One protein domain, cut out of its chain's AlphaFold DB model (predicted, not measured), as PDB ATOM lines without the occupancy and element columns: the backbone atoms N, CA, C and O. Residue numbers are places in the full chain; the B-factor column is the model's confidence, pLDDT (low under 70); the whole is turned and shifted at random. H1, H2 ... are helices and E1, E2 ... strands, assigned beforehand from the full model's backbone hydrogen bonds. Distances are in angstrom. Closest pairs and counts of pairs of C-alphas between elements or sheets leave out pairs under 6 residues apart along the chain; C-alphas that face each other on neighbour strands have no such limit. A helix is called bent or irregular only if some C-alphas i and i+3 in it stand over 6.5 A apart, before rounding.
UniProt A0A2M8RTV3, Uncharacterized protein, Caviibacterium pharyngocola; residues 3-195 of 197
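What this domain is: This is residues 3 to 195 of the 197 residues of an uncharacterized protein of Caviibacterium pharyngocola (UniProt A0A2M8RTV3). A strongly twisted sheet of five strands, E1 E9 E8 E7 E5, makes one end of an elongated body, and the long helix H3 runs from it to a second twisted sheet, E2 E3 E10, which has H3 along one face and H4 across the other. In the middle, between the sheets, lies a small cluster of the strand pair E4 E6 with the short helices H1 and H2. The printed part has 193 residues with four named helices and ten named strands, in the order E1 E2 E3 E4 H1 E5 E6 H2 E7 E8 E9 H3 H4 E10, and its class is mixed, helices and strands. Both larger sheets are mixed, and the pair E4 E6 is antiparallel. The whole is compact, with a radius of gyration of the C-alphas of 17.5 A, and spans 54 by 32 by 26 A.

Where its parts are: E1, residues 3 to 7, begins at C-alpha 3 at (88.668, 153.623, 202.763). E2, residues 11 to 20, is 27.0 A long from first to last C-alpha, and E3, residues 23 to 31, is 26.8 A. E4 is residues 44 to 46, H1 residues 48 to 54, E5 residues 59 to 61, E6 residues 64 to 66 and H2 residues 71 to 74. E7 is residues 80 to 84, 13.0 A; E8 is residues 88 to 94, 19.2 A; E9 is residues 113 to 119, 19.1 A. H3, residues 120 to 140, measures 30.1 A and starts at C-alpha 120 at (92.646, 157.694, 221.273). H4, residues 155 to 171, measures 24.9 A; it is irregular, with C-alphas 156 and 159 8.5 A apart, and has a kink of 27 degrees near residue 162. E10, residues 178 to 184, is 16.3 A long and ends at C-alpha 184 at (107.507, 177.958, 215.238).

How they stand to each other: In the five-stranded sheet the edge strand E1 is parallel to E9, with N 5 and O 115 2.9 A apart. E7, E8 and E9 form a meander, each strand the antiparallel neighbour of the one before, in the hairpins E7 and E8, and E8 and E9; N 83 and O 90 are 2.9 A apart, and N 91 and O 116 2.9 A. The other edge strand, E5, is antiparallel to E7, with N 82 and O 59 2.8 A apart. E5 runs on into E6 at 17 degrees, and E6 is antiparallel to E4, with N 45 and O 65 2.8 A apart. H3 stands up from this sheet, and its closest C-alphas to E8 are those of Lys 120 and Glu 88, 4.5 A apart. H1 touches H3 at residues 127 to 131 alone, at a steep tilt of 43 degrees, opposite ways; the closest C-alphas are those of Tyr 52 and Thr 127, 6.0 A apart. In the second sheet, E2 and E3 form a hairpin, with N 14 and O 28 3.0 A apart, and E10 is parallel to E3, with N 182 and O 25 2.8 A apart. H3 is on this sheet at a height of 10.6 A and runs along the strands, at 14 degrees to E2 on the local plane; the closest C-alphas of H3 and E10 are those of Ile 138 and Leu 181, 6.0 A apart. H4 is on the opposite face at a height of 8.9 A and runs across the strands, at 75 degrees to E2 on the local plane; the C-alphas of Gly 158 and Thr 16 are its closest to E2, 5.7 A apart. H2 touches no helix, and its Pro 71 has its C-alpha 4.1 A from that of Thr 65 in E6. In H1 and H3 every O i to N i+4 pair is within hydrogen-bond range; in H4 it is 6 of 13, beside 7 of 14 O i to N i+3 pairs, and H2 is too short for such a pair.

The domain as a whole: The two C-alphas farthest apart, those of Asn 111 and Gln 175, are 55.8 A from each other. The printed part has no cut. The links E3 to E4, E8 to E9 and H3 to H4 are long, with 12, 18 and 14 residues. The mean pLDDT of the printed part is 92.2, H4 has a mean of 83, and residue 173 is under 70.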
ATOM      1  N   TYR A   3      87.454 154.426 202.636       97.81
ATOM      2  CA  TYR A   3      88.668 153.623 202.763       97.81
ATOM      3  C   TYR A   3      89.182 153.771 204.190       97.81
ATOM      4  O   TYR A   3      89.294 154.895 204.670       97.81
ATOM      5  N   GLU A   4      89.471 152.675 204.883       98.06
ATOM      6  CA  GLU A   4      89.901 152.728 206.284       98.06
ATOM      7  C   GLU A   4      91.382 152.390 206.427       98.06
ATOM      8  O   GLU A   4      91.867 151.410 205.863       98.06
ATOM      9  N   LEU A   5      92.087 153.184 207.232       98.12
ATOM     10  CA  LEU A   5      93.495 152.988 207.540       98.12
ATOM     11  C   LEU A   5      93.733 153.134 209.038       98.12
ATOM     12  O   LEU A   5      93.548 154.202 209.612       98.12
ATOM     13  N   ARG A   6      94.193 152.058 209.675       98.50
ATOM     14  CA  ARG A   6      94.597 152.069 211.086       98.50
ATOM     15  C   ARG A   6      96.074 152.415 211.195       98.50
ATOM     16  O   ARG A   6      96.907 151.766 210.566       98.50
ATOM     17  N   THR A   7      96.403 153.418 212.001       97.81
ATOM     18  CA  THR A   7      97.785 153.888 212.169       97.81
ATOM     19  C   THR A   7      97.998 154.547 213.537       97.81
ATOM     20  O   THR A   7      97.081 154.632 214.357       97.81
ATOM     21  N   LYS A   8      99.229 154.983 213.800       97.19
ATOM     22  CA  LYS A   8      99.598 155.795 214.964       97.19
ATOM     23  C   LYS A   8      99.845 157.226 214.522       97.19
ATOM     24  O   LYS A   8     100.439 157.437 213.466       97.19
ATOM     25  N   LEU A   9      99.427 158.193 215.337       97.19
ATOM     26  CA  LEU A   9      99.851 159.573 215.127       97.19
ATOM     27  C   LEU A   9     101.349 159.633 215.426       97.19
ATOM     28  O   LEU A   9     101.758 159.270 216.524       97.19
ATOM     29  N   ASN A  10     102.139 160.056 214.452       96.81
ATOM     30  CA  ASN A  10     103.588 160.175 214.533       96.81
ATOM     31  C   ASN A  10     104.000 161.484 213.857       96.81
ATOM     32  O   ASN A  10     103.283 161.992 212.987       96.81
ATOM     33  N   TYR A  11     105.148 162.018 214.260       96.62
ATOM     34  CA  TYR A  11     105.660 163.297 213.788       96.62
ATOM     35  C   TYR A  11     107.186 163.287 213.707       96.62
ATOM     36  O   TYR A  11     107.846 162.459 214.339       96.62
ATOM     37  N   LYS A  12     107.734 164.253 212.972       95.12
ATOM     38  CA  LYS A  12     109.155 164.613 212.998       95.12
ATOM     39  C   LYS A  12     109.296 166.099 213.294       95.12
ATOM     40  O   LYS A  12     108.517 166.904 212.793       95.12
ATOM     41  N   ILE A  13     110.291 166.438 214.104       96.00
ATOM     42  CA  ILE A  13     110.776 167.812 214.222       96.00
ATOM     43  C   ILE A  13     111.719 168.044 213.055       96.00
ATOM     44  O   ILE A  13     112.609 167.224 212.832       96.00
ATOM     45  N   ARG A  14     111.507 169.125 212.309       94.56
ATOM     46  CA  ARG A  14     112.425 169.543 211.252       94.56
ATOM     47  C   ARG A  14     112.836 170.994 211.437       94.56
ATOM     48  O   ARG A  14     112.100 171.781 212.035       94.56
ATOM     49  N   TYR A  15     113.992 171.329 210.887       93.75
ATOM     50  CA  TYR A  15     114.571 172.666 210.923       93.75
ATOM     51  C   TYR A  15     114.527 173.303 209.535       93.75
ATOM     52  O   TYR A  15     114.792 172.626 208.539       93.75
ATOM     53  N   THR A  16     114.189 174.592 209.468       90.06
ATOM     54  CA  THR A  16     113.980 175.295 208.189       90.06
ATOM     55  C   THR A  16     115.094 176.293 207.899       90.06
ATOM     56  O   THR A  16     115.872 176.111 206.963       90.06
ATOM     57  N   THR A  17     115.214 177.323 208.728       86.44
ATOM     58  CA  THR A  17     116.163 178.423 208.560       86.44
ATOM     59  C   THR A  17     116.995 178.618 209.819       86.44
ATOM     60  O   THR A  17     116.560 178.318 210.933       86.44
ATOM     61  N   ILE A  18     118.218 179.120 209.629       88.31
ATOM     62  CA  ILE A  18     119.078 179.586 210.714       88.31
ATOM     63  C   ILE A  18     119.376 181.065 210.495       88.31
ATOM     64  O   ILE A  18     119.987 181.440 209.492       88.31
ATOM     65  N   ASN A  19     118.982 181.900 211.454       87.00
ATOM     66  CA  ASN A  19     119.548 183.236 211.588       87.00
ATOM     67  C   ASN A  19     120.928 183.091 212.232       87.00
ATOM     68  O   ASN A  19     121.080 182.330 213.179       87.00
ATOM     69  N   THR A  20     121.950 183.766 211.711       85.94
ATOM     70  CA  THR A  20     123.326 183.665 212.226       85.94
ATOM     71  C   THR A  20     123.723 184.839 213.118       85.94
ATOM     72  O   THR A  20     124.796 184.799 213.722       85.94
ATOM     73  N   ASN A  21     122.884 185.875 213.240       84.94
ATOM     74  CA  ASN A  21     123.157 187.022 214.104       84.94
ATOM     75  C   ASN A  21     121.870 187.685 214.659       84.94
ATOM     76  O   ASN A  21     121.339 188.597 214.019       84.94
ATOM     77  N   PRO A  22     121.395 187.298 215.864       86.50
ATOM     78  CA  PRO A  22     121.912 186.214 216.712       86.50
ATOM     79  C   PRO A  22     121.685 184.820 216.099       86.50
ATOM     80  O   PRO A  22     120.901 184.676 215.166       86.50
ATOM     81  N   ILE A  23     122.396 183.803 216.614       89.69
ATOM     82  CA  ILE A  23     122.219 182.413 216.164       89.69
ATOM     83  C   ILE A  23     120.884 181.875 216.685       89.69
ATOM     84  O   ILE A  23     120.748 181.606 217.882       89.69
ATOM     85  N   GLU A  24     119.923 181.706 215.784       93.25
ATOM     86  CA  GLU A  24     118.567 181.236 216.074       93.25
ATOM     87  C   GLU A  24     118.096 180.279 214.976       93.25
ATOM     88  O   GLU A  24     118.551 180.374 213.836       93.25
ATOM     89  N   ILE A  25     117.193 179.358 215.301       93.06
ATOM     90  CA  ILE A  25     116.713 178.325 214.373       93.06
ATOM     91  C   ILE A  25     115.189 178.272 214.339       93.06
ATOM     92  O   ILE A  25     114.545 178.351 215.384       93.06
ATOM     93  N   SER A  26     114.612 178.116 213.152       94.00
ATOM     94  CA  SER A  26     113.171 177.913 212.980       94.00
ATOM     95  C   SER A  26     112.819 176.428 212.928       94.00
ATOM     96  O   SER A  26     113.551 175.616 212.352       94.00
ATOM     97  N   VAL A  27     111.686 176.071 213.535       95.19
ATOM     98  CA  VAL A  27     111.216 174.685 213.672       95.19
ATOM     99  C   VAL A  27     109.838 174.504 213.041       95.19
ATOM    100  O   VAL A  27     108.942 175.334 213.196       95.19
ATOM    101  N   ILE A  28     109.661 173.358 212.385       95.25
ATOM    102  CA  ILE A  28     108.371 172.829 211.935       95.25
ATOM    103  C   ILE A  28     108.127 171.439 212.543       95.25
ATOM    104  O   ILE A  28     109.063 170.705 212.879       95.25
ATOM    105  N   VAL A  29     106.858 171.041 212.631       96.50
ATOM    106  CA  VAL A  29     106.458 169.681 213.017       96.50
ATOM    107  C   VAL A  29     105.775 169.014 211.830       96.50
ATOM    108  O   VAL A  29     104.652 169.370 211.496       96.50
ATOM    109  N   THR A  30     106.414 168.040 211.189       95.56
ATOM    110  CA  THR A  30     105.860 167.380 209.993       95.56
ATOM    111  C   THR A  30     105.154 166.066 210.346       95.56
ATOM    112  O   THR A  30     105.664 165.329 211.202       95.56
ATOM    113  N   PRO A  31     104.047 165.704 209.672       95.69
ATOM    114  CA  PRO A  31     103.414 164.396 209.834       95.69
ATOM    115  C   PRO A  31     104.334 163.230 209.446       95.69
ATOM    116  O   PRO A  31     105.068 163.305 208.464       95.69
ATOM    117  N   ASP A  32     104.276 162.124 210.195       95.00
ATOM    118  CA  ASP A  32     105.087 160.925 209.925       95.00
ATOM    119  C   ASP A  32     104.314 159.614 210.152       95.00
ATOM    120  O   ASP A  32     104.768 158.700 210.837       95.00
ATOM    121  N   PHE A  33     103.100 159.527 209.606       94.25
ATOM    122  CA  PHE A  33     102.206 158.379 209.781       94.25
ATOM    123  C   PHE A  33     101.759 157.768 208.442       94.25
ATOM    124  O   PHE A  33     101.724 158.436 207.411       94.25
ATOM    125  N   ASN A  34     101.359 156.490 208.457       94.69
ATOM    126  CA  ASN A  34     100.827 155.820 207.264       94.69
ATOM    127  C   ASN A  34      99.580 156.535 206.729       94.69
ATOM    128  O   ASN A  34      98.633 156.749 207.480       94.69
ATOM    129  N   GLY A  35      99.561 156.831 205.429       92.44
ATOM    130  CA  GLY A  35      98.490 157.583 204.764       92.44
ATOM    131  C   GLY A  35      98.878 159.022 204.427       92.44
ATOM    132  O   GLY A  35      98.255 159.621 203.555       92.44
ATOM    133  N   TYR A  36      99.947 159.540 205.035       93.69
ATOM    134  CA  TYR A  36     100.585 160.796 204.653       93.69
ATOM    135  C   TYR A  36     101.676 160.579 203.593       93.69
ATOM    136  O   TYR A  36     102.349 159.542 203.566       93.69
ATOM    137  N   ASN A  37     101.871 161.562 202.718       92.19
ATOM    138  CA  ASN A  37     102.926 161.564 201.714       92.19
ATOM    139  C   ASN A  37     104.279 161.993 202.309       92.19
ATOM    140  O   ASN A  37     104.694 163.141 202.186       92.19
ATOM    141  N   GLN A  38     104.998 161.051 202.921       83.00
ATOM    142  CA  GLN A  38     106.308 161.307 203.542       83.00
ATOM    143  C   GLN A  38     107.398 161.787 202.565       83.00
ATOM    144  O   GLN A  38     108.374 162.383 203.007       83.00
ATOM    145  N   GLY A  39     107.255 161.514 201.262       75.25
ATOM    146  CA  GLY A  39     108.157 162.004 200.209       75.25
ATOM    147  C   GLY A  39     107.601 163.205 199.438       75.25
ATOM    148  O   GLY A  39     108.080 163.493 198.344       75.25
ATOM    149  N   GLY A  40     106.531 163.822 199.949       74.69
ATOM    150  CA  GLY A  40     105.840 164.950 199.336       74.69
ATOM    151  C   GLY A  40     106.442 166.303 199.704       74.69
ATOM    152  O   GLY A  40     107.647 166.446 199.881       74.69
ATOM    153  N   ASN A  41     105.576 167.312 199.802       77.25
ATOM    154  CA  ASN A  41     105.957 168.671 200.169       77.25
ATOM    155  C   ASN A  41     106.427 168.732 201.637       77.25
ATOM    156  O   ASN A  41     105.617 168.585 202.553       77.25
ATOM    157  N   GLU A  42     107.720 168.981 201.854       81.69
ATOM    158  CA  GLU A  42     108.329 169.094 203.189       81.69
ATOM    159  C   GLU A  42     107.840 170.314 203.989       81.69
ATOM    160  O   GLU A  42     107.995 170.333 205.207       81.69
ATOM    161  N   CYS A  43     107.182 171.277 203.335       87.56
ATOM    162  CA  CYS A  43     106.526 172.424 203.969       87.56
ATOM    163  C   CYS A  43     105.126 172.094 204.512       87.56
ATOM    164  O   CYS A  43     104.423 172.984 204.981       87.56
ATOM    165  N   THR A  44     104.672 170.840 204.422       93.88
ATOM    166  CA  THR A  44     103.400 170.416 205.022       93.88
ATOM    167  C   THR A  44     103.617 170.022 206.480       93.88
ATOM    168  O   THR A  44     104.335 169.069 206.795       93.88
ATOM    169  N   VAL A  45     102.979 170.755 207.384       95.81
ATOM    170  CA  VAL A  45     103.222 170.707 208.827       95.81
ATOM    171  C   VAL A  45     101.933 170.441 209.588       95.81
ATOM    172  O   VAL A  45     100.834 170.662 209.082       95.81
ATOM    173  N   PHE A  46     102.056 169.980 210.825       97.50
ATOM    174  CA  PHE A  46     100.953 169.969 211.766       97.50
ATOM    175  C   PHE A  46     100.671 171.377 212.291       97.50
ATOM    176  O   PHE A  46     101.564 172.061 212.791       97.50
ATOM    177  N   ASP A  47      99.396 171.751 212.283       96.69
ATOM    178  CA  ASP A  47      98.866 172.814 213.128       96.69
ATOM    179  C   ASP A  47      98.746 172.253 214.558       96.69
ATOM    180  O   ASP A  47      97.756 171.619 214.944       96.69
ATOM    181  N   PHE A  48      99.830 172.372 215.328       94.69
ATOM    182  CA  PHE A  48      99.945 171.704 216.624       94.69
ATOM    183  C   PHE A  48      99.032 172.301 217.704       94.69
ATOM    184  O   PHE A  48      98.631 171.557 218.607       94.69
ATOM    185  N   LEU A  49      98.644 173.584 217.620       93.62
ATOM    186  CA  LEU A  49      97.633 174.134 218.531       93.62
ATOM    187  C   LEU A  49      96.249 173.611 218.170       93.62
ATOM    188  O   LEU A  49      95.534 173.163 219.065       93.62
ATOM    189  N   ALA A  50      95.874 173.571 216.888       95.25
ATOM    190  CA  ALA A  50      94.592 173.002 216.489       95.25
ATOM    191  C   ALA A  50      94.512 171.520 216.870       95.25
ATOM    192  O   ALA A  50      93.504 171.091 217.434       95.25
ATOM    193  N   LEU A  51      95.582 170.744 216.668       95.75
ATOM    194  CA  LEU A  51      95.650 169.368 217.170       95.75
ATOM    195  C   LEU A  51      95.359 169.299 218.672       95.75
ATOM    196  O   LEU A  51      94.514 168.508 219.092       95.75
ATOM    197  N   TYR A  52      96.030 170.125 219.476       96.38
ATOM    198  CA  TYR A  52      95.885 170.125 220.931       96.38
ATOM    199  C   TYR A  52      94.495 170.581 221.391       96.38
ATOM    200  O   TYR A  52      93.844 169.898 222.178       96.38
ATOM    201  N   GLU A  53      93.978 171.688 220.864       96.06
ATOM    202  CA  GLU A  53      92.665 172.234 221.227       96.06
ATOM    203  C   GLU A  53      91.492 171.330 220.841       96.06
ATOM    204  O   GLU A  53      90.393 171.421 221.417       96.06
ATOM    205  N   LYS A  54      91.665 170.548 219.772       96.69
ATOM    206  CA  LYS A  54      90.609 169.707 219.215       96.69
ATOM    207  C   LYS A  54      90.744 168.236 219.615       96.69
ATOM    208  O   LYS A  54      89.791 167.501 219.374       96.69
ATOM    209  N   MET A  55      91.828 167.795 220.268       95.38
ATOM    210  CA  MET A  55      92.102 166.366 220.540       95.38
ATOM    211  C   MET A  55      90.995 165.617 221.301       95.38
ATOM    212  O   MET A  55      90.878 164.403 221.153       95.38
ATOM    213  N   ASP A  56      90.165 166.330 222.071       95.19
ATOM    214  CA  ASP A  56      89.145 165.745 222.954       95.19
ATOM    215  C   ASP A  56      87.696 166.018 222.514       95.19
ATOM    216  O   ASP A  56      86.758 165.762 223.271       95.19
ATOM    217  N   LYS A  57      87.475 166.522 221.291       96.44
ATOM    218  CA  LYS A  57      86.125 166.843 220.800       96.44
ATOM    219  C   LYS A  57      85.911 166.543 219.322       96.44
ATOM    220  O   LYS A  57      86.809 166.685 218.489       96.44
ATOM    221  N   ASN A  58      84.673 166.173 218.995       98.06
ATOM    222  CA  ASN A  58      84.236 166.084 217.606       98.06
ATOM    223  C   ASN A  58      84.343 167.480 216.993       98.06
ATOM    224  O   ASN A  58      83.911 168.461 217.603       98.06
ATOM    225  N   SER A  59      84.958 167.587 215.823       98.00
ATOM    226  CA  SER A  59      85.234 168.883 215.205       98.00
ATOM    227  C   SER A  59      85.545 168.735 213.725       98.00
ATOM    228  O   SER A  59      85.823 167.638 213.247       98.00
ATOM    229  N   SER A  60      85.504 169.850 213.003       98.06
ATOM    230  CA  SER A  60      86.076 169.949 211.666       98.06
ATOM    231  C   SER A  60      87.105 171.070 211.664       98.06
ATOM    232  O   SER A  60      86.817 172.157 212.166       98.06
ATOM    233  N   TYR A  61      88.327 170.767 211.226       98.06
ATOM    234  CA  TYR A  61      89.475 171.673 211.295       98.06
ATOM    235  C   TYR A  61      90.613 171.213 210.371       98.06
ATOM    236  O   TYR A  61      90.542 170.133 209.782       98.06
ATOM    237  N   TYR A  62      91.663 172.027 210.266       97.62
ATOM    238  CA  TYR A  62      92.880 171.733 209.511       97.62
ATOM    239  C   TYR A  62      94.012 171.356 210.484       97.62
ATOM    240  O   TYR A  62      94.727 172.233 210.947       97.62
ATOM    241  N   PRO A  63      94.180 170.072 210.853       96.19
ATOM    242  CA  PRO A  63      95.308 169.630 211.677       96.19
ATOM    243  C   PRO A  63      96.634 169.694 210.924       96.19
ATOM    244  O   PRO A  63      97.685 169.578 211.540       96.19
ATOM    245  N   ILE A  64      96.579 169.782 209.594       95.88
ATOM    246  CA  ILE A  64      97.717 169.817 208.688       95.88
ATOM    247  C   ILE A  64      97.537 171.046 207.795       95.88
ATOM    248  O   ILE A  64      96.429 171.304 207.322       95.88
ATOM    249  N   THR A  65      98.618 171.785 207.578       95.94
ATOM    250  CA  THR A  65      98.662 173.031 206.806       95.94
ATOM    251  C   THR A  65     100.029 173.191 206.128       95.94
ATOM    252  O   THR A  65     100.929 172.381 206.347       95.94
ATOM    253  N   CYS A  66     100.210 174.226 205.307       94.50
ATOM    254  CA  CYS A  66     101.536 174.709 204.930       94.50
ATOM    255  C   CYS A  66     102.243 175.355 206.137       94.50
ATOM    256  O   CYS A  66     101.581 175.849 207.052       94.50
ATOM    257  N   GLU A  67     103.573 175.414 206.129       92.81
ATOM    258  CA  GLU A  67     104.405 176.083 207.143       92.81
ATOM    259  C   GLU A  67     104.112 177.586 207.314       92.81
ATOM    260  O   GLU A  67     104.484 178.179 208.323       92.81
ATOM    261  N   CYS A  68     103.413 178.211 206.362       91.81
ATOM    262  CA  CYS A  68     102.904 179.582 206.473       91.81
ATOM    263  C   CYS A  68     101.541 179.683 207.191       91.81
ATOM    264  O   CYS A  68     101.034 180.785 207.379       91.81
ATOM    265  N   GLY A  69     100.920 178.554 207.548       93.38
ATOM    266  CA  GLY A  69      99.601 178.494 208.189       93.38
ATOM    267  C   GLY A  69      98.401 178.532 207.248       93.38
ATOM    268  O   GLY A  69      97.268 178.508 207.724       93.38
ATOM    269  N   PHE A  70      98.626 178.533 205.933       94.62
ATOM    270  CA  PHE A  70      97.564 178.466 204.930       94.62
ATOM    271  C   PHE A  70      97.448 177.040 204.355       94.62
ATOM    272  O   PHE A  70      98.363 176.587 203.666       94.62
ATOM    273  N   PRO A  71      96.347 176.301 204.607       94.88
ATOM    274  CA  PRO A  71      96.180 174.935 204.104       94.88
ATOM    275  C   PRO A  71      96.206 174.835 202.573       94.88
ATOM    276  O   PRO A  71      96.807 173.907 202.027       94.88
ATOM    277  N   ASP A  72      95.636 175.824 201.882       94.62
ATOM    278  CA  ASP A  72      95.585 175.870 200.418       94.62
ATOM    279  C   ASP A  72      96.991 175.866 199.785       94.62
ATOM    280  O   ASP A  72      97.195 175.214 198.760       94.62
ATOM    281  N   ASP A  73      97.984 176.493 200.430       92.69
ATOM    282  CA  ASP A  73      99.383 176.508 199.967       92.69
ATOM    283  C   ASP A  73     100.044 175.117 200.051       92.69
ATOM    284  O   ASP A  73     101.014 174.832 199.346       92.69
ATOM    285  N   ALA A  74      99.502 174.215 200.878       91.44
ATOM    286  CA  ALA A  74      99.887 172.801 200.932       91.44
ATOM    287  C   ALA A  74      99.008 171.907 200.036       91.44
ATOM    288  O   ALA A  74      99.167 170.683 200.033       91.44
ATOM    289  N   GLY A  75      98.083 172.497 199.272       92.62
ATOM    290  CA  GLY A  75      97.103 171.774 198.468       92.62
ATOM    291  C   GLY A  75      96.056 171.048 199.310       92.62
ATOM    292  O   GLY A  75      95.654 169.943 198.946       92.62
ATOM    293  N   ILE A  76      95.664 171.635 200.445       96.06
ATOM    294  CA  ILE A  76      94.636 171.123 201.355       96.06
ATOM    295  C   ILE A  76      93.413 172.035 201.270       96.06
ATOM    296  O   ILE A  76      93.401 173.110 201.859       96.06
ATOM    297  N   TYR A  77      92.370 171.590 200.571       97.12
ATOM    298  CA  TYR A  77      91.244 172.455 200.181       97.12
ATOM    299  C   TYR A  77      89.983 172.290 201.035       97.12
ATOM    300  O   TYR A  77      89.023 173.048 200.902       97.12
ATOM    301  N   ALA A  78      89.965 171.308 201.934       97.50
ATOM    302  CA  ALA A  78      88.855 171.063 202.846       97.50
ATOM    303  C   ALA A  78      89.383 170.686 204.231       97.50
ATOM    304  O   ALA A  78      90.464 170.109 204.322       97.50
ATOM    305  N   PRO A  79      88.651 170.986 205.315       98.00
ATOM    306  CA  PRO A  79      89.029 170.524 206.641       98.00
ATOM    307  C   PRO A  79      88.781 169.017 206.773       98.00
ATOM    308  O   PRO A  79      87.878 168.457 206.143       98.00
ATOM    309  N   ILE A  80      89.500 168.363 207.686       97.88
ATOM    310  CA  ILE A  80      89.128 167.004 208.087       97.88
ATOM    311  C   ILE A  80      87.875 167.050 208.961       97.88
ATOM    312  O   ILE A  80      87.617 168.033 209.664       97.88
ATOM    313  N   SER A  81      87.122 165.956 208.996       98.50
ATOM    314  CA  SER A  81      86.104 165.726 210.025       98.50
ATOM    315  C   SER A  81      86.655 164.763 211.074       98.50
ATOM    316  O   SER A  81      86.827 163.576 210.800       98.50
ATOM    317  N   GLN A  82      86.857 165.244 212.298       98.44
ATOM    318  CA  GLN A  82      87.275 164.429 213.430       98.44
ATOM    319  C   GLN A  82      86.080 163.917 214.239       98.44
ATOM    320  O   GLN A  82      85.233 164.695 214.689       98.44
ATOM    321  N   LYS A  83      86.055 162.607 214.496       98.31
ATOM    322  CA  LYS A  83      85.080 161.948 215.378       98.31
ATOM    323  C   LYS A  83      85.787 161.120 216.439       98.31
ATOM    324  O   LYS A  83      86.798 160.487 216.154       98.31
ATOM    325  N   LEU A  84      85.249 161.109 217.651       98.00
ATOM    326  CA  LEU A  84      85.792 160.373 218.782       98.00
ATOM    327  C   LEU A  84      84.817 159.281 219.207       98.00
ATOM    328  O   LEU A  84      83.611 159.510 219.304       98.00
ATOM    329  N   THR A  85      85.366 158.120 219.534       97.69
ATOM    330  CA  THR A  85      84.674 157.073 220.285       97.69
ATOM    331  C   THR A  85      85.281 156.968 221.688       97.69
ATOM    332  O   THR A  85      86.056 157.831 222.131       97.69
ATOM    333  N   GLU A  86      84.914 155.920 222.423       97.25
ATOM    334  CA  GLU A  86      85.532 155.616 223.713       97.25
ATOM    335  C   GLU A  86      87.037 155.350 223.571       97.25
ATOM    336  O   GLU A  86      87.820 155.808 224.404       97.25
ATOM    337  N   THR A  87      87.457 154.677 222.496       98.25
ATOM    338  CA  THR A  87      88.824 154.153 222.338       98.25
ATOM    339  C   THR A  87      89.556 154.658 221.097       98.25
ATOM    340  O   THR A  87      90.776 154.497 221.004       98.25
ATOM    341  N   GLU A  88      88.858 155.295 220.155       98.62
ATOM    342  CA  GLU A  88      89.405 155.671 218.850       98.62
ATOM    343  C   GLU A  88      89.129 157.134 218.492       98.62
ATOM    344  O   GLU A  88      88.169 157.752 218.961       98.62
ATOM    345  N   ILE A  89      89.993 157.673 217.633       98.50
ATOM    346  CA  ILE A  89      89.807 158.946 216.936       98.50
ATOM    347  C   ILE A  89      89.815 158.651 215.441       98.50
ATOM    348  O   ILE A  89      90.725 157.992 214.936       98.50
ATOM    349  N   TYR A  90      88.800 159.141 214.740       98.56
ATOM    350  CA  TYR A  90      88.676 159.042 213.294       98.56
ATOM    351  C   TYR A  90      88.933 160.401 212.673       98.56
ATOM    352  O   TYR A  90      88.291 161.376 213.059       98.56
ATOM    353  N   TRP A  91      89.822 160.450 211.691       98.56
ATOM    354  CA  TRP A  91      89.939 161.557 210.754       98.56
ATOM    355  C   TRP A  91      89.326 161.132 209.427       98.56
ATOM    356  O   TRP A  91      89.885 160.288 208.732       98.56
ATOM    357  N   ASP A  92      88.173 161.701 209.092       98.56
ATOM    358  CA  ASP A  92      87.539 161.540 207.788       98.56
ATOM    359  C   ASP A  92      88.092 162.632 206.850       98.56
ATOM    360  O   ASP A  92      87.797 163.815 207.039       98.56
ATOM    361  N   ILE A  93      88.906 162.230 205.870       98.06
ATOM    362  CA  ILE A  93      89.596 163.102 204.907       98.06
ATOM    363  C   ILE A  93      88.963 162.929 203.517       98.06
ATOM    364  O   ILE A  93      89.007 161.820 202.971       98.06
ATOM    365  N   PRO A  94      88.369 163.973 202.916       97.31
ATOM    366  CA  PRO A  94      87.923 163.926 201.525       97.31
ATOM    367  C   PRO A  94      89.128 163.785 200.586       97.31
ATOM    368  O   PRO A  94      90.006 164.637 200.568       97.31
ATOM    369  N   ILE A  95      89.199 162.705 199.807       96.75
ATOM    370  CA  ILE A  95      90.422 162.378 199.052       96.75
ATOM    371  C   ILE A  95      90.771 163.455 198.014       96.75
ATOM    372  O   ILE A  95      91.933 163.832 197.880       96.75
ATOM    373  N   THR A  96      89.769 163.968 197.302       96.25
ATOM    374  CA  THR A  96      89.952 164.943 196.214       96.25
ATOM    375  C   THR A  96      90.466 166.296 196.692       96.25
ATOM    376  O   THR A  96      91.036 167.037 195.897       96.25
ATOM    377  N   ASP A  97      90.304 166.599 197.980       97.19
ATOM    378  CA  ASP A  97      90.716 167.868 198.579       97.19
ATOM    379  C   ASP A  97      92.149 167.821 199.141       97.19
ATOM    380  O   ASP A  97      92.612 168.809 199.705       97.19
ATOM    381  N   TYR A  98      92.848 166.683 198.999       95.25
ATOM    382  CA  TYR A  98      94.208 166.448 199.507       95.25
ATOM    383  C   TYR A  98      95.138 165.769 198.468       95.25
ATOM    384  O   TYR A  98      95.817 164.782 198.785       95.25
ATOM    385  N   PRO A  99      95.211 166.260 197.213       89.75
ATOM    386  CA  PRO A  99      95.895 165.577 196.107       89.75
ATOM    387  C   PRO A  99      97.400 165.348 196.316       89.75
ATOM    388  O   PRO A  99      97.958 164.407 195.753       89.75
ATOM    389  N   TYR A 100      98.068 166.184 197.116       90.00
ATOM    390  CA  TYR A 100      99.523 166.114 197.324       90.00
ATOM    391  C   TYR A 100      99.923 165.639 198.726       90.00
ATOM    392  O   TYR A 100     101.050 165.175 198.923       90.00
ATOM    393  N   THR A 101      98.998 165.724 199.683       93.00
ATOM    394  CA  THR A 101      99.218 165.406 201.101       93.00
ATOM    395  C   THR A 101      99.037 163.921 201.402       93.00
ATOM    396  O   THR A 101      99.710 163.379 202.280       93.00
ATOM    397  N   LEU A 102      98.126 163.246 200.693       94.62
ATOM    398  CA  LEU A 102      97.874 161.820 200.885       94.62
ATOM    399  C   LEU A 102      98.955 160.960 200.230       94.62
ATOM    400  O   LEU A 102      99.499 161.307 199.180       94.62
ATOM    401  N   SER A 103      99.242 159.804 200.833       94.12
ATOM    402  CA  SER A 103     100.200 158.849 200.271       94.12
ATOM    403  C   SER A 103      99.812 158.442 198.834       94.12
ATOM    404  O   SER A 103      98.622 158.441 198.495       94.12
ATOM    405  N   PRO A 104     100.781 158.041 197.983       92.44
ATOM    406  CA  PRO A 104     100.531 157.723 196.571       92.44
ATOM    407  C   PRO A 104      99.462 156.656 196.297       92.44
ATOM    408  O   PRO A 104      98.973 156.558 195.173       92.44
ATOM    409  N   GLU A 105      99.146 155.821 197.288       93.25
ATOM    410  CA  GLU A 105      98.065 154.835 197.222       93.25
ATOM    411  C   GLU A 105      96.686 155.505 197.209       93.25
ATOM    412  O   GLU A 105      95.817 155.102 196.439       93.25
ATOM    413  N   TYR A 106      96.495 156.547 198.022       94.50
ATOM    414  CA  TYR A 106      95.204 157.213 198.185       94.50
ATOM    415  C   TYR A 106      95.050 158.436 197.282       94.50
ATOM    416  O   TYR A 106      93.948 158.687 196.803       94.50
ATOM    417  N   SER A 107      96.133 159.165 196.988       91.25
ATOM    418  CA  SER A 107      96.074 160.374 196.148       91.25
ATOM    419  C   SER A 107      95.680 160.110 194.690       91.25
ATOM    420  O   SER A 107      95.293 161.030 193.977       91.25
ATOM    421  N   LYS A 108      95.751 158.853 194.236       90.56
ATOM    422  CA  LYS A 108      95.336 158.432 192.888       90.56
ATOM    423  C   LYS A 108      93.852 158.077 192.783       90.56
ATOM    424  O   LYS A 108      93.389 157.759 191.689       90.56
ATOM    425  N   LEU A 109      93.122 158.057 193.894       93.56
ATOM    426  CA  LEU A 109      91.706 157.705 193.902       93.56
ATOM    427  C   LEU A 109      90.864 158.917 193.484       93.56
ATOM    428  O   LEU A 109      91.044 160.019 193.990       93.56
ATOM    429  N   GLU A 110      89.920 158.705 192.565       91.44
ATOM    430  CA  GLU A 110      89.133 159.790 191.957       91.44
ATOM    431  C   GLU A 110      88.048 160.366 192.881       91.44
ATOM    432  O   GLU A 110      87.542 161.458 192.637       91.44
ATOM    433  N   ASN A 111      87.634 159.627 193.916       94.69
ATOM    434  CA  ASN A 111      86.637 160.074 194.888       94.69
ATOM    435  C   ASN A 111      86.681 159.254 196.187       94.69
ATOM    436  O   ASN A 111      87.279 158.181 196.260       94.69
ATOM    437  N   GLY A 112      85.967 159.747 197.200       96.44
ATOM    438  CA  GLY A 112      85.727 159.044 198.456       96.44
ATOM    439  C   GLY A 112      86.354 159.730 199.661       96.44
ATOM    440  O   GLY A 112      86.853 160.853 199.587       96.44
ATOM    441  N   THR A 113      86.290 159.037 200.791       98.06
ATOM    442  CA  THR A 113      86.833 159.506 202.065       98.06
ATOM    443  C   THR A 113      87.853 158.500 202.566       98.06
ATOM    444  O   THR A 113      87.531 157.318 202.708       98.06
ATOM    445  N   LEU A 114      89.062 158.964 202.865       98.12
ATOM    446  CA  LEU A 114      90.021 158.205 203.652       98.12
ATOM    447  C   LEU A 114      89.711 158.443 205.130       98.12
ATOM    448  O   LEU A 114      89.832 159.562 205.623       98.12
ATOM    449  N   ARG A 115      89.307 157.393 205.838       98.56
ATOM    450  CA  ARG A 115      89.176 157.385 207.290       98.56
ATOM    451  C   ARG A 115      90.469 156.877 207.906       98.56
ATOM    452  O   ARG A 115      90.753 155.678 207.868       98.56
ATOM    453  N   ILE A 116      91.217 157.776 208.531       98.38
ATOM    454  CA  ILE A 116      92.370 157.407 209.348       98.38
ATOM    455  C   ILE A 116      91.896 157.148 210.774       98.38
ATOM    456  O   ILE A 116      91.206 157.972 211.372       98.38
ATOM    457  N   ILE A 117      92.243 155.983 211.308       98.69
ATOM    458  CA  ILE A 117      91.804 155.496 212.611       98.69
ATOM    459  C   ILE A 117      93.011 155.433 213.539       98.69
ATOM    460  O   ILE A 117      93.926 154.627 213.337       98.69
ATOM    461  N   PHE A 118      92.974 156.247 214.588       98.56
ATOM    462  CA  PHE A 118      93.985 156.292 215.636       98.56
ATOM    463  C   PHE A 118      93.448 155.695 216.933       98.56
ATOM    464  O   PHE A 118      92.273 155.847 217.270       98.56
ATOM    465  N   ASN A 119      94.332 155.076 217.719       98.56
ATOM    466  CA  ASN A 119      94.036 154.819 219.125       98.56
ATOM    467  C   ASN A 119      93.992 156.156 219.882       98.56
ATOM    468  O   ASN A 119      94.944 156.935 219.821       98.56
ATOM    469  N   LYS A 120      92.906 156.407 220.616       98.44
ATOM    470  CA  LYS A 120      92.646 157.694 221.273       98.44
ATOM    471  C   LYS A 120      93.704 158.068 222.308       98.44
ATOM    472  O   LYS A 120      94.200 159.190 222.290       98.44
ATOM    473  N   GLN A 121      94.074 157.127 223.175       98.38
ATOM    474  CA  GLN A 121      95.074 157.373 224.214       98.38
ATOM    475  C   GLN A 121      96.434 157.709 223.595       98.38
ATOM    476  O   GLN A 121      97.067 158.683 223.998       98.38
ATOM    477  N   GLN A 122      96.864 156.933 222.596       98.19
ATOM    478  CA  GLN A 122      98.130 157.170 221.905       98.19
ATOM    479  C   GLN A 122      98.136 158.518 221.179       98.19
ATOM    480  O   GLN A 122      99.100 159.264 221.313       98.19
ATOM    481  N   TYR A 123      97.060 158.851 220.465       98.44
ATOM    482  CA  TYR A 123      96.914 160.136 219.781       98.44
ATOM    483  C   TYR A 123      97.073 161.306 220.762       98.44
ATOM    484  O   TYR A 123      97.931 162.161 220.569       98.44
ATOM    485  N   GLN A 124      96.312 161.302 221.861       98.06
ATOM    486  CA  GLN A 124      96.350 162.368 222.869       98.06
ATOM    487  C   GLN A 124      97.731 162.493 223.525       98.06
ATOM    488  O   GLN A 124      98.199 163.602 223.786       98.06
ATOM    489  N   GLN A 125      98.385 161.363 223.813       98.19
ATOM    490  CA  GLN A 125      99.743 161.353 224.358       98.19
ATOM    491  C   GLN A 125     100.730 161.988 223.379       98.19
ATOM    492  O   GLN A 125     101.493 162.860 223.784       98.19
ATOM    493  N   THR A 126     100.675 161.618 222.100       98.44
ATOM    494  CA  THR A 126     101.550 162.185 221.070       98.44
ATOM    495  C   THR A 126     101.296 163.677 220.864       98.44
ATOM    496  O   THR A 126     102.248 164.450 220.843       98.44
ATOM    497  N   THR A 127     100.041 164.126 220.804       97.81
ATOM    498  CA  THR A 127      99.721 165.559 220.700       97.81
ATOM    499  C   THR A 127     100.277 166.356 221.887       97.81
ATOM    500  O   THR A 127     100.885 167.408 221.698       97.81
ATOM    501  N   LYS A 128     100.145 165.837 223.116       97.44
ATOM    502  CA  LYS A 128     100.725 166.459 224.322       97.44
ATOM    503  C   LYS A 128     102.254 166.471 224.300       97.44
ATOM    504  O   LYS A 128     102.851 167.447 224.751       97.44
ATOM    505  N   GLN A 129     102.882 165.413 223.785       97.88
ATOM    506  CA  GLN A 129     104.337 165.331 223.631       97.88
ATOM    507  C   GLN A 129     104.863 166.387 222.662       97.88
ATOM    508  O   GLN A 129     105.839 167.048 223.003       97.88
ATOM    509  N   ILE A 130     104.192 166.599 221.521       97.50
ATOM    510  CA  ILE A 130     104.542 167.669 220.574       97.50
ATOM    511  C   ILE A 130     104.544 169.014 221.303       97.50
ATOM    512  O   ILE A 130     105.573 169.677 221.356       97.50
ATOM    513  N   VAL A 131     103.429 169.384 221.940       95.94
ATOM    514  CA  VAL A 131     103.306 170.673 222.645       95.94
ATOM    515  C   VAL A 131     104.357 170.829 223.747       95.94
ATOM    516  O   VAL A 131     104.987 171.874 223.853       95.94
ATOM    517  N   THR A 132     104.585 169.787 224.549       96.25
ATOM    518  CA  THR A 132     105.580 169.821 225.637       96.25
ATOM    519  C   THR A 132     106.997 170.014 225.098       96.25
ATOM    520  O   THR A 132     107.769 170.791 225.653       96.25
ATOM    521  N   LEU A 133     107.332 169.337 223.998       96.62
ATOM    522  CA  LEU A 133     108.627 169.474 223.346       96.62
ATOM    523  C   LEU A 133     108.824 170.894 222.801       96.62
ATOM    524  O   LEU A 133     109.854 171.508 223.065       96.62
ATOM    525  N   LEU A 134     107.823 171.449 222.115       96.31
ATOM    526  CA  LEU A 134     107.904 172.809 221.574       96.31
ATOM    527  C   LEU A 134     108.020 173.868 222.680       96.31
ATOM    528  O   LEU A 134     108.818 174.791 222.544       96.31
ATOM    529  N   LYS A 135     107.312 173.701 223.807       94.56
ATOM    530  CA  LYS A 135     107.508 174.538 225.006       94.56
ATOM    531  C   LYS A 135     108.949 174.491 225.504       94.56
ATOM    532  O   LYS A 135     109.541 175.535 225.749       94.56
ATOM    533  N   SER A 136     109.540 173.297 225.582       95.62
ATOM    534  CA  SER A 136     110.931 173.167 226.029       95.62
ATOM    535  C   SER A 136     111.921 173.875 225.098       95.62
ATOM    536  O   SER A 136     112.881 174.474 225.578       95.62
ATOM    537  N   PHE A 137     111.658 173.888 223.785       96.00
ATOM    538  CA  PHE A 137     112.479 174.627 222.822       96.00
ATOM    539  C   PHE A 137     112.362 176.142 222.996       96.00
ATOM    540  O   PHE A 137     113.364 176.836 222.853       96.00
ATOM    541  N   ILE A 138     111.174 176.652 223.329       93.75
ATOM    542  CA  ILE A 138     110.978 178.076 223.638       93.75
ATOM    543  C   ILE A 138     111.753 178.453 224.905       93.75
ATOM    544  O   ILE A 138     112.510 179.419 224.908       93.75
ATOM    545  N   GLU A 139     111.593 177.674 225.975       93.56
ATOM    546  CA  GLU A 139     112.145 177.997 227.295       93.56
ATOM    547  C   GLU A 139     113.669 177.841 227.364       93.56
ATOM    548  O   GLU A 139     114.354 178.641 228.004       93.56
ATOM    549  N   SER A 140     114.205 176.786 226.745       94.25
ATOM    550  CA  SER A 140     115.601 176.358 226.931       94.25
ATOM    551  C   SER A 140     116.437 176.387 225.650       94.25
ATOM    552  O   SER A 140     117.654 176.214 225.710       94.25
ATOM    553  N   GLY A 141     115.818 176.622 224.492       94.75
ATOM    554  CA  GLY A 141     116.455 176.424 223.194       94.75
ATOM    555  C   GLY A 141     116.594 174.946 222.824       94.75
ATOM    556  O   GLY A 141     116.170 174.040 223.543       94.75
ATOM    557  N   ILE A 142     117.203 174.699 221.668       95.88
ATOM    558  CA  ILE A 142     117.448 173.361 221.124       95.88
ATOM    559  C   ILE A 142     118.908 173.000 221.353       95.88
ATOM    560  O   ILE A 142     119.806 173.731 220.933       95.88
ATOM    561  N   GLU A 143     119.149 171.863 222.003       94.69
ATOM    562  CA  GLU A 143     120.500 171.370 222.255       94.69
ATOM    563  C   GLU A 143     121.203 171.047 220.931       94.69
ATOM    564  O   GLU A 143     120.772 170.171 220.177       94.69
ATOM    565  N   ILE A 144     122.322 171.724 220.661       91.69
ATOM    566  CA  ILE A 144     123.039 171.622 219.380       91.69
ATOM    567  C   ILE A 144     123.471 170.181 219.093       91.69
ATOM    568  O   ILE A 144     123.431 169.736 217.949       91.69
ATOM    569  N   SER A 145     123.843 169.435 220.137       90.31
ATOM    570  CA  SER A 145     124.293 168.043 220.040       90.31
ATOM    571  C   SER A 145     123.222 167.091 219.477       90.31
ATOM    572  O   SER A 145     123.552 166.015 218.976       90.31
ATOM    573  N   THR A 146     121.946 167.485 219.552       92.62
ATOM    574  CA  THR A 146     120.801 166.682 219.104       92.62
ATOM    575  C   THR A 146     120.400 166.956 217.659       92.62
ATOM    576  O   THR A 146     119.669 166.157 217.075       92.62
ATOM    577  N   ILE A 147     120.889 168.053 217.074       92.56
ATOM    578  CA  ILE A 147     120.571 168.470 215.709       92.56
ATOM    579  C   ILE A 147     121.371 167.618 214.724       92.56
ATOM    580  O   ILE A 147     122.595 167.518 214.835       92.56
ATOM    581  N   LYS A 148     120.698 167.041 213.724       91.69
ATOM    582  CA  LYS A 148     121.340 166.257 212.662       91.69
ATOM    583  C   LYS A 148     121.063 166.838 211.283       91.69
ATOM    584  O   LYS A 148     120.094 167.564 211.081       91.69
ATOM    585  N   ALA A 149     121.908 166.485 210.316       89.75
ATOM    586  CA  ALA A 149     121.769 166.946 208.937       89.75
ATOM    587  C   ALA A 149     120.420 166.536 208.328       89.75
ATOM    588  O   ALA A 149     119.781 167.334 207.650       89.75
ATOM    589  N   GLU A 150     119.965 165.311 208.607       90.19
ATOM    590  CA  GLU A 150     118.703 164.773 208.098       90.19
ATOM    591  C   GLU A 150     117.446 165.427 208.689       90.19
ATOM    592  O   GLU A 150     116.348 165.169 208.188       90.19
ATOM    593  N   ASP A 151     117.585 166.242 209.738       92.25
ATOM    594  CA  ASP A 151     116.474 166.965 210.360       92.25
ATOM    595  C   ASP A 151     116.176 168.291 209.654       92.25
ATOM    596  O   ASP A 151     115.124 168.881 209.883       92.25
ATOM    597  N   PHE A 152     117.054 168.760 208.769       91.94
ATOM    598  CA  PHE A 152     116.778 169.937 207.953       91.94
ATOM    599  C   PHE A 152     115.902 169.575 206.761       91.94
ATOM    600  O   PHE A 152     116.105 168.544 206.117       91.94
ATOM    601  N   ILE A 153     114.949 170.449 206.439       89.94
ATOM    602  CA  ILE A 153     114.229 170.338 205.169       89.94
ATOM    603  C   ILE A 153     115.176 170.634 204.000       89.94
ATOM    604  O   ILE A 153     116.137 171.397 204.114       89.94
ATOM    605  N   SER A 154     114.935 169.990 202.866       85.12
ATOM    606  CA  SER A 154     115.747 170.142 201.656       85.12
ATOM    607  C   SER A 154     115.516 171.483 200.961       85.12
ATOM    608  O   SER A 154     116.418 172.020 200.310       85.12
ATOM    609  N   VAL A 155     114.320 172.053 201.124       79.31
ATOM    610  CA  VAL A 155     113.992 173.402 200.654       79.31
ATOM    611  C   VAL A 155     114.754 174.466 201.461       79.31
ATOM    612  O   VAL A 155     115.324 174.189 202.514       79.31
ATOM    613  N   TYR A 156     114.844 175.686 200.923       77.88
ATOM    614  CA  TYR A 156     115.608 176.805 201.510       77.88
ATOM    615  C   TYR A 156     117.095 176.526 201.769       77.88
ATOM    616  O   TYR A 156     117.726 177.214 202.566       77.88
ATOM    617  N   SER A 157     117.670 175.529 201.089       78.06
ATOM    618  CA  SER A 157     119.048 175.091 201.331       78.06
ATOM    619  C   SER A 157     119.285 174.627 202.777       78.06
ATOM    620  O   SER A 157     120.410 174.727 203.266       78.06
ATOM    621  N   GLY A 158     118.262 174.073 203.444       77.44
ATOM    622  CA  GLY A 158     118.332 173.671 204.850       77.44
ATOM    623  C   GLY A 158     119.526 172.771 205.182       77.44
ATOM    624  O   GLY A 158     120.240 173.005 206.155       77.44
ATOM    625  N   ALA A 159     119.833 171.801 204.316       75.38
ATOM    626  CA  ALA A 159     120.989 170.911 204.482       75.38
ATOM    627  C   ALA A 159     122.348 171.650 204.538       75.38
ATOM    628  O   ALA A 159     123.288 171.184 205.194       75.38
ATOM    629  N   ASN A 160     122.461 172.815 203.889       84.44
ATOM    630  CA  ASN A 160     123.677 173.626 203.930       84.44
ATOM    631  C   ASN A 160     123.847 174.284 205.303       84.44
ATOM    632  O   ASN A 160     124.969 174.336 205.798       84.44
ATOM    633  N   TYR A 161     122.760 174.685 205.976       84.00
ATOM    634  CA  TYR A 161     122.837 175.266 207.322       84.00
ATOM    635  C   TYR A 161     123.468 174.311 208.338       84.00
ATOM    636  O   TYR A 161     124.258 174.745 209.180       84.00
ATOM    637  N   PHE A 162     123.193 173.006 208.239       86.25
ATOM    638  CA  PHE A 162     123.867 172.038 209.101       86.25
ATOM    639  C   PHE A 162     125.381 172.048 208.870       86.25
ATOM    640  O   PHE A 162     126.161 172.165 209.813       86.25
ATOM    641  N   THR A 163     125.804 171.945 207.612       85.50
ATOM    642  CA  THR A 163     127.223 171.814 207.257       85.50
ATOM    643  C   THR A 163     128.005 173.104 207.505       85.50
ATOM    644  O   THR A 163     129.151 173.047 207.949       85.50
ATOM    645  N   GLU A 164     127.398 174.257 207.232       88.31
ATOM    646  CA  GLU A 164     128.054 175.568 207.249       88.31
ATOM    647  C   GLU A 164     127.949 176.285 208.597       88.31
ATOM    648  O   GLU A 164     128.806 177.113 208.905       88.31
ATOM    649  N   VAL A 165     126.933 175.973 209.410       86.69
ATOM    650  CA  VAL A 165     126.683 176.664 210.684       86.69
ATOM    651  C   VAL A 165     126.728 175.696 211.861       86.69
ATOM    652  O   VAL A 165     127.591 175.831 212.725       86.69
ATOM    653  N   ILE A 166     125.854 174.687 211.894       88.00
ATOM    654  CA  ILE A 166     125.709 173.805 213.066       88.00
ATOM    655  C   ILE A 166     126.964 172.967 213.318       88.00
ATOM    656  O   ILE A 166     127.507 172.961 214.422       88.00
ATOM    657  N   ASN A 167     127.453 172.269 212.299       87.00
ATOM    658  CA  ASN A 167     128.585 171.362 212.425       87.00
ATOM    659  C   ASN A 167     129.875 172.094 212.859       87.00
ATOM    660  O   ASN A 167     130.556 171.602 213.759       87.00
ATOM    661  N   PRO A 168     130.198 173.296 212.340       88.12
ATOM    662  CA  PRO A 168     131.268 174.120 212.896       88.12
ATOM    663  C   PRO A 168     131.080 174.477 214.372       88.12
ATOM    664  O   PRO A 168     132.048 174.374 215.119       88.12
ATOM    665  N   LEU A 169     129.869 174.839 214.819       84.31
ATOM    666  CA  LEU A 169     129.605 175.151 216.234       84.31
ATOM    667  C   LEU A 169     129.867 173.945 217.151       84.31
ATOM    668  O   LEU A 169     130.407 174.119 218.248       84.31
ATOM    669  N   ILE A 170     129.538 172.737 216.676       82.06
ATOM    670  CA  ILE A 170     129.819 171.465 217.359       82.06
ATOM    671  C   ILE A 170     131.328 171.197 217.397       82.06
ATOM    672  O   ILE A 170     131.899 170.993 218.466       82.06
ATOM    673  N   ILE A 171     131.994 171.211 216.236       81.94
ATOM    674  CA  ILE A 171     133.415 170.844 216.104       81.94
ATOM    675  C   ILE A 171     134.321 171.834 216.838       81.94
ATOM    676  O   ILE A 171     135.292 171.429 217.476       81.94
ATOM    677  N   GLN A 172     134.016 173.129 216.759       83.38
ATOM    678  CA  GLN A 172     134.800 174.179 217.410       83.38
ATOM    679  C   GLN A 172     134.585 174.218 218.929       83.38
ATOM    680  O   GLN A 172     135.233 175.020 219.598       83.38
ATOM    681  N   ASN A 173     133.719 173.346 219.469       67.50
ATOM    682  CA  ASN A 173     133.391 173.254 220.890       67.50
ATOM    683  C   ASN A 173     133.072 174.635 221.473       67.50
ATOM    684  O   ASN A 173     133.668 175.091 222.454       67.50
ATOM    685  N   THR A 174     132.187 175.349 220.779       70.31
ATOM    686  CA  THR A 174     131.744 176.662 221.236       70.31
ATOM    687  C   THR A 174     131.075 176.523 222.607       70.31
ATOM    688  O   THR A 174     130.481 175.496 222.919       70.31
ATOM    689  N   GLN A 175     131.142 177.561 223.451       83.44
ATOM    690  CA  GLN A 175     130.404 177.564 224.729       83.44
ATOM    691  C   GLN A 175     128.876 177.536 224.531       83.44
ATOM    692  O   GLN A 175     128.127 177.401 225.498       83.44
ATOM    693  N   LEU A 176     128.413 177.683 223.288       85.69
ATOM    694  CA  LEU A 176     127.016 177.578 222.920       85.69
ATOM    695  C   LEU A 176     126.598 176.103 222.955       85.69
ATOM    696  O   LEU A 176     127.052 175.300 222.148       85.69
ATOM    697  N   THR A 177     125.727 175.750 223.894       90.75
ATOM    698  CA  THR A 177     125.172 174.392 224.019       90.75
ATOM    699  C   THR A 177     123.767 174.283 223.436       90.75
ATOM    700  O   THR A 177     123.349 173.196 223.042       90.75
ATOM    701  N   HIS A 178     123.056 175.411 223.350       94.12
ATOM    702  CA  HIS A 178     121.685 175.503 222.862       94.12
ATOM    703  C   HIS A 178     121.554 176.643 221.854       94.12
ATOM    704  O   HIS A 178     122.127 177.716 222.052       94.12
ATOM    705  N   ILE A 179     120.778 176.424 220.796       93.69
ATOM    706  CA  ILE A 179     120.367 177.468 219.851       93.69
ATOM    707  C   ILE A 179     118.969 177.928 220.228       93.69
ATOM    708  O   ILE A 179     118.084 177.112 220.486       93.69
ATOM    709  N   LYS A 180     118.772 179.244 220.271       94.00
ATOM    710  CA  LYS A 180     117.455 179.811 220.545       94.00
ATOM    711  C   LYS A 180     116.506 179.538 219.388       94.00
ATOM    712  O   LYS A 180     116.901 179.531 218.223       94.00
ATOM    713  N   LEU A 181     115.247 179.334 219.727       93.88
ATOM    714  CA  LEU A 181     114.189 179.188 218.750       93.88
ATOM    715  C   LEU A 181     113.853 180.564 218.155       93.88
ATOM    716  O   LEU A 181     113.601 181.504 218.904       93.88
ATOM    717  N   HIS A 182     113.886 180.672 216.828       92.75
ATOM    718  CA  HIS A 182     113.510 181.879 216.092       92.75
ATOM    719  C   HIS A 182     111.994 181.921 215.880       92.75
ATOM    720  O   HIS A 182     111.312 182.825 216.352       92.75
ATOM    721  N   GLU A 183     111.465 180.895 215.206       92.19
ATOM    722  CA  GLU A 183     110.049 180.772 214.870       92.19
ATOM    723  C   GLU A 183     109.557 179.328 215.021       92.19
ATOM    724  O   GLU A 183     110.301 178.358 214.827       92.19
ATOM    725  N   LEU A 184     108.262 179.202 215.325       93.19
ATOM    726  CA  LEU A 184     107.507 177.958 215.238       93.19
ATOM    727  C   LEU A 184     106.460 178.079 214.149       93.19
ATOM    728  O   LEU A 184     105.439 178.739 214.322       93.19
ATOM    729  N   HIS A 185     106.675 177.382 213.048       91.88
ATOM    730  CA  HIS A 185     105.686 177.283 211.987       91.88
ATOM    731  C   HIS A 185     104.585 176.275 212.375       91.88
ATOM    732  O   HIS A 185     104.900 175.221 212.938       91.88
ATOM    733  N   PRO A 186     103.301 176.558 212.079       91.12
ATOM    734  CA  PRO A 186     102.816 177.592 211.156       91.12
ATOM    735  C   PRO A 186     102.636 179.016 211.720       91.12
ATOM    736  O   PRO A 186     102.120 179.886 211.027       91.12
ATOM    737  N   TYR A 187     103.044 179.292 212.954       86.56
ATOM    738  CA  TYR A 187     102.793 180.563 213.647       86.56
ATOM    739  C   TYR A 187     103.939 181.576 213.510       86.56
ATOM    740  O   TYR A 187     104.227 182.321 214.448       86.56
ATOM    741  N   GLY A 188     104.594 181.609 212.344       77.19
ATOM    742  CA  GLY A 188     105.622 182.609 212.044       77.19
ATOM    743  C   GLY A 188     105.093 184.032 212.277       77.19
ATOM    744  O   GLY A 188     103.939 184.336 211.966       77.19
ATOM    745  N   GLY A 189     105.913 184.897 212.875       71.50
ATOM    746  CA  GLY A 189     105.528 186.271 213.221       71.50
ATOM    747  C   GLY A 189     104.624 186.449 214.453       71.50
ATOM    748  O   GLY A 189     104.299 187.591 214.787       71.50
ATOM    749  N   ILE A 190     104.231 185.376 215.151       76.06
ATOM    750  CA  ILE A 190     103.640 185.468 216.497       76.06
ATOM    751  C   ILE A 190     104.766 185.493 217.533       76.06
ATOM    752  O   ILE A 190     105.795 184.842 217.369       76.06
ATOM    753  N   ASP A 191     104.562 186.250 218.615       79.00
ATOM    754  CA  ASP A 191     105.447 186.204 219.778       79.00
ATOM    755  C   ASP A 191     105.476 184.782 220.346       79.00
ATOM    756  O   ASP A 191     104.480 184.292 220.886       79.00
ATOM    757  N   ILE A 192     106.617 184.119 220.175       77.81
ATOM    758  CA  ILE A 192     106.776 182.690 220.422       77.81
ATOM    759  C   ILE A 192     106.520 182.329 221.886       77.81
ATOM    760  O   ILE A 192     105.994 181.255 222.174       77.81
ATOM    761  N   GLU A 193     106.808 183.259 222.800       79.44
ATOM    762  CA  GLU A 193     106.578 183.102 224.237       79.44
ATOM    763  C   GLU A 193     105.078 183.045 224.561       79.44
ATOM    764  O   GLU A 193     104.685 182.397 225.523       79.44
ATOM    765  N   LYS A 194     104.226 183.633 223.711       79.38
ATOM    766  CA  LYS A 194     102.767 183.691 223.898       79.38
ATOM    767  C   LYS A 194     101.998 182.555 223.228       79.38
ATOM    768  O   LYS A 194     100.779 182.503 223.349       79.38
ATOM    769  N   ILE A 195     102.664 181.662 222.493       77.38
ATOM    770  CA  ILE A 195     101.990 180.603 221.714       77.38
ATOM    771  C   ILE A 195     101.204 179.640 222.616       77.38
ATOM    772  O   ILE A 195     100.220 179.047 222.173       77.38
TER     773      ILE A 195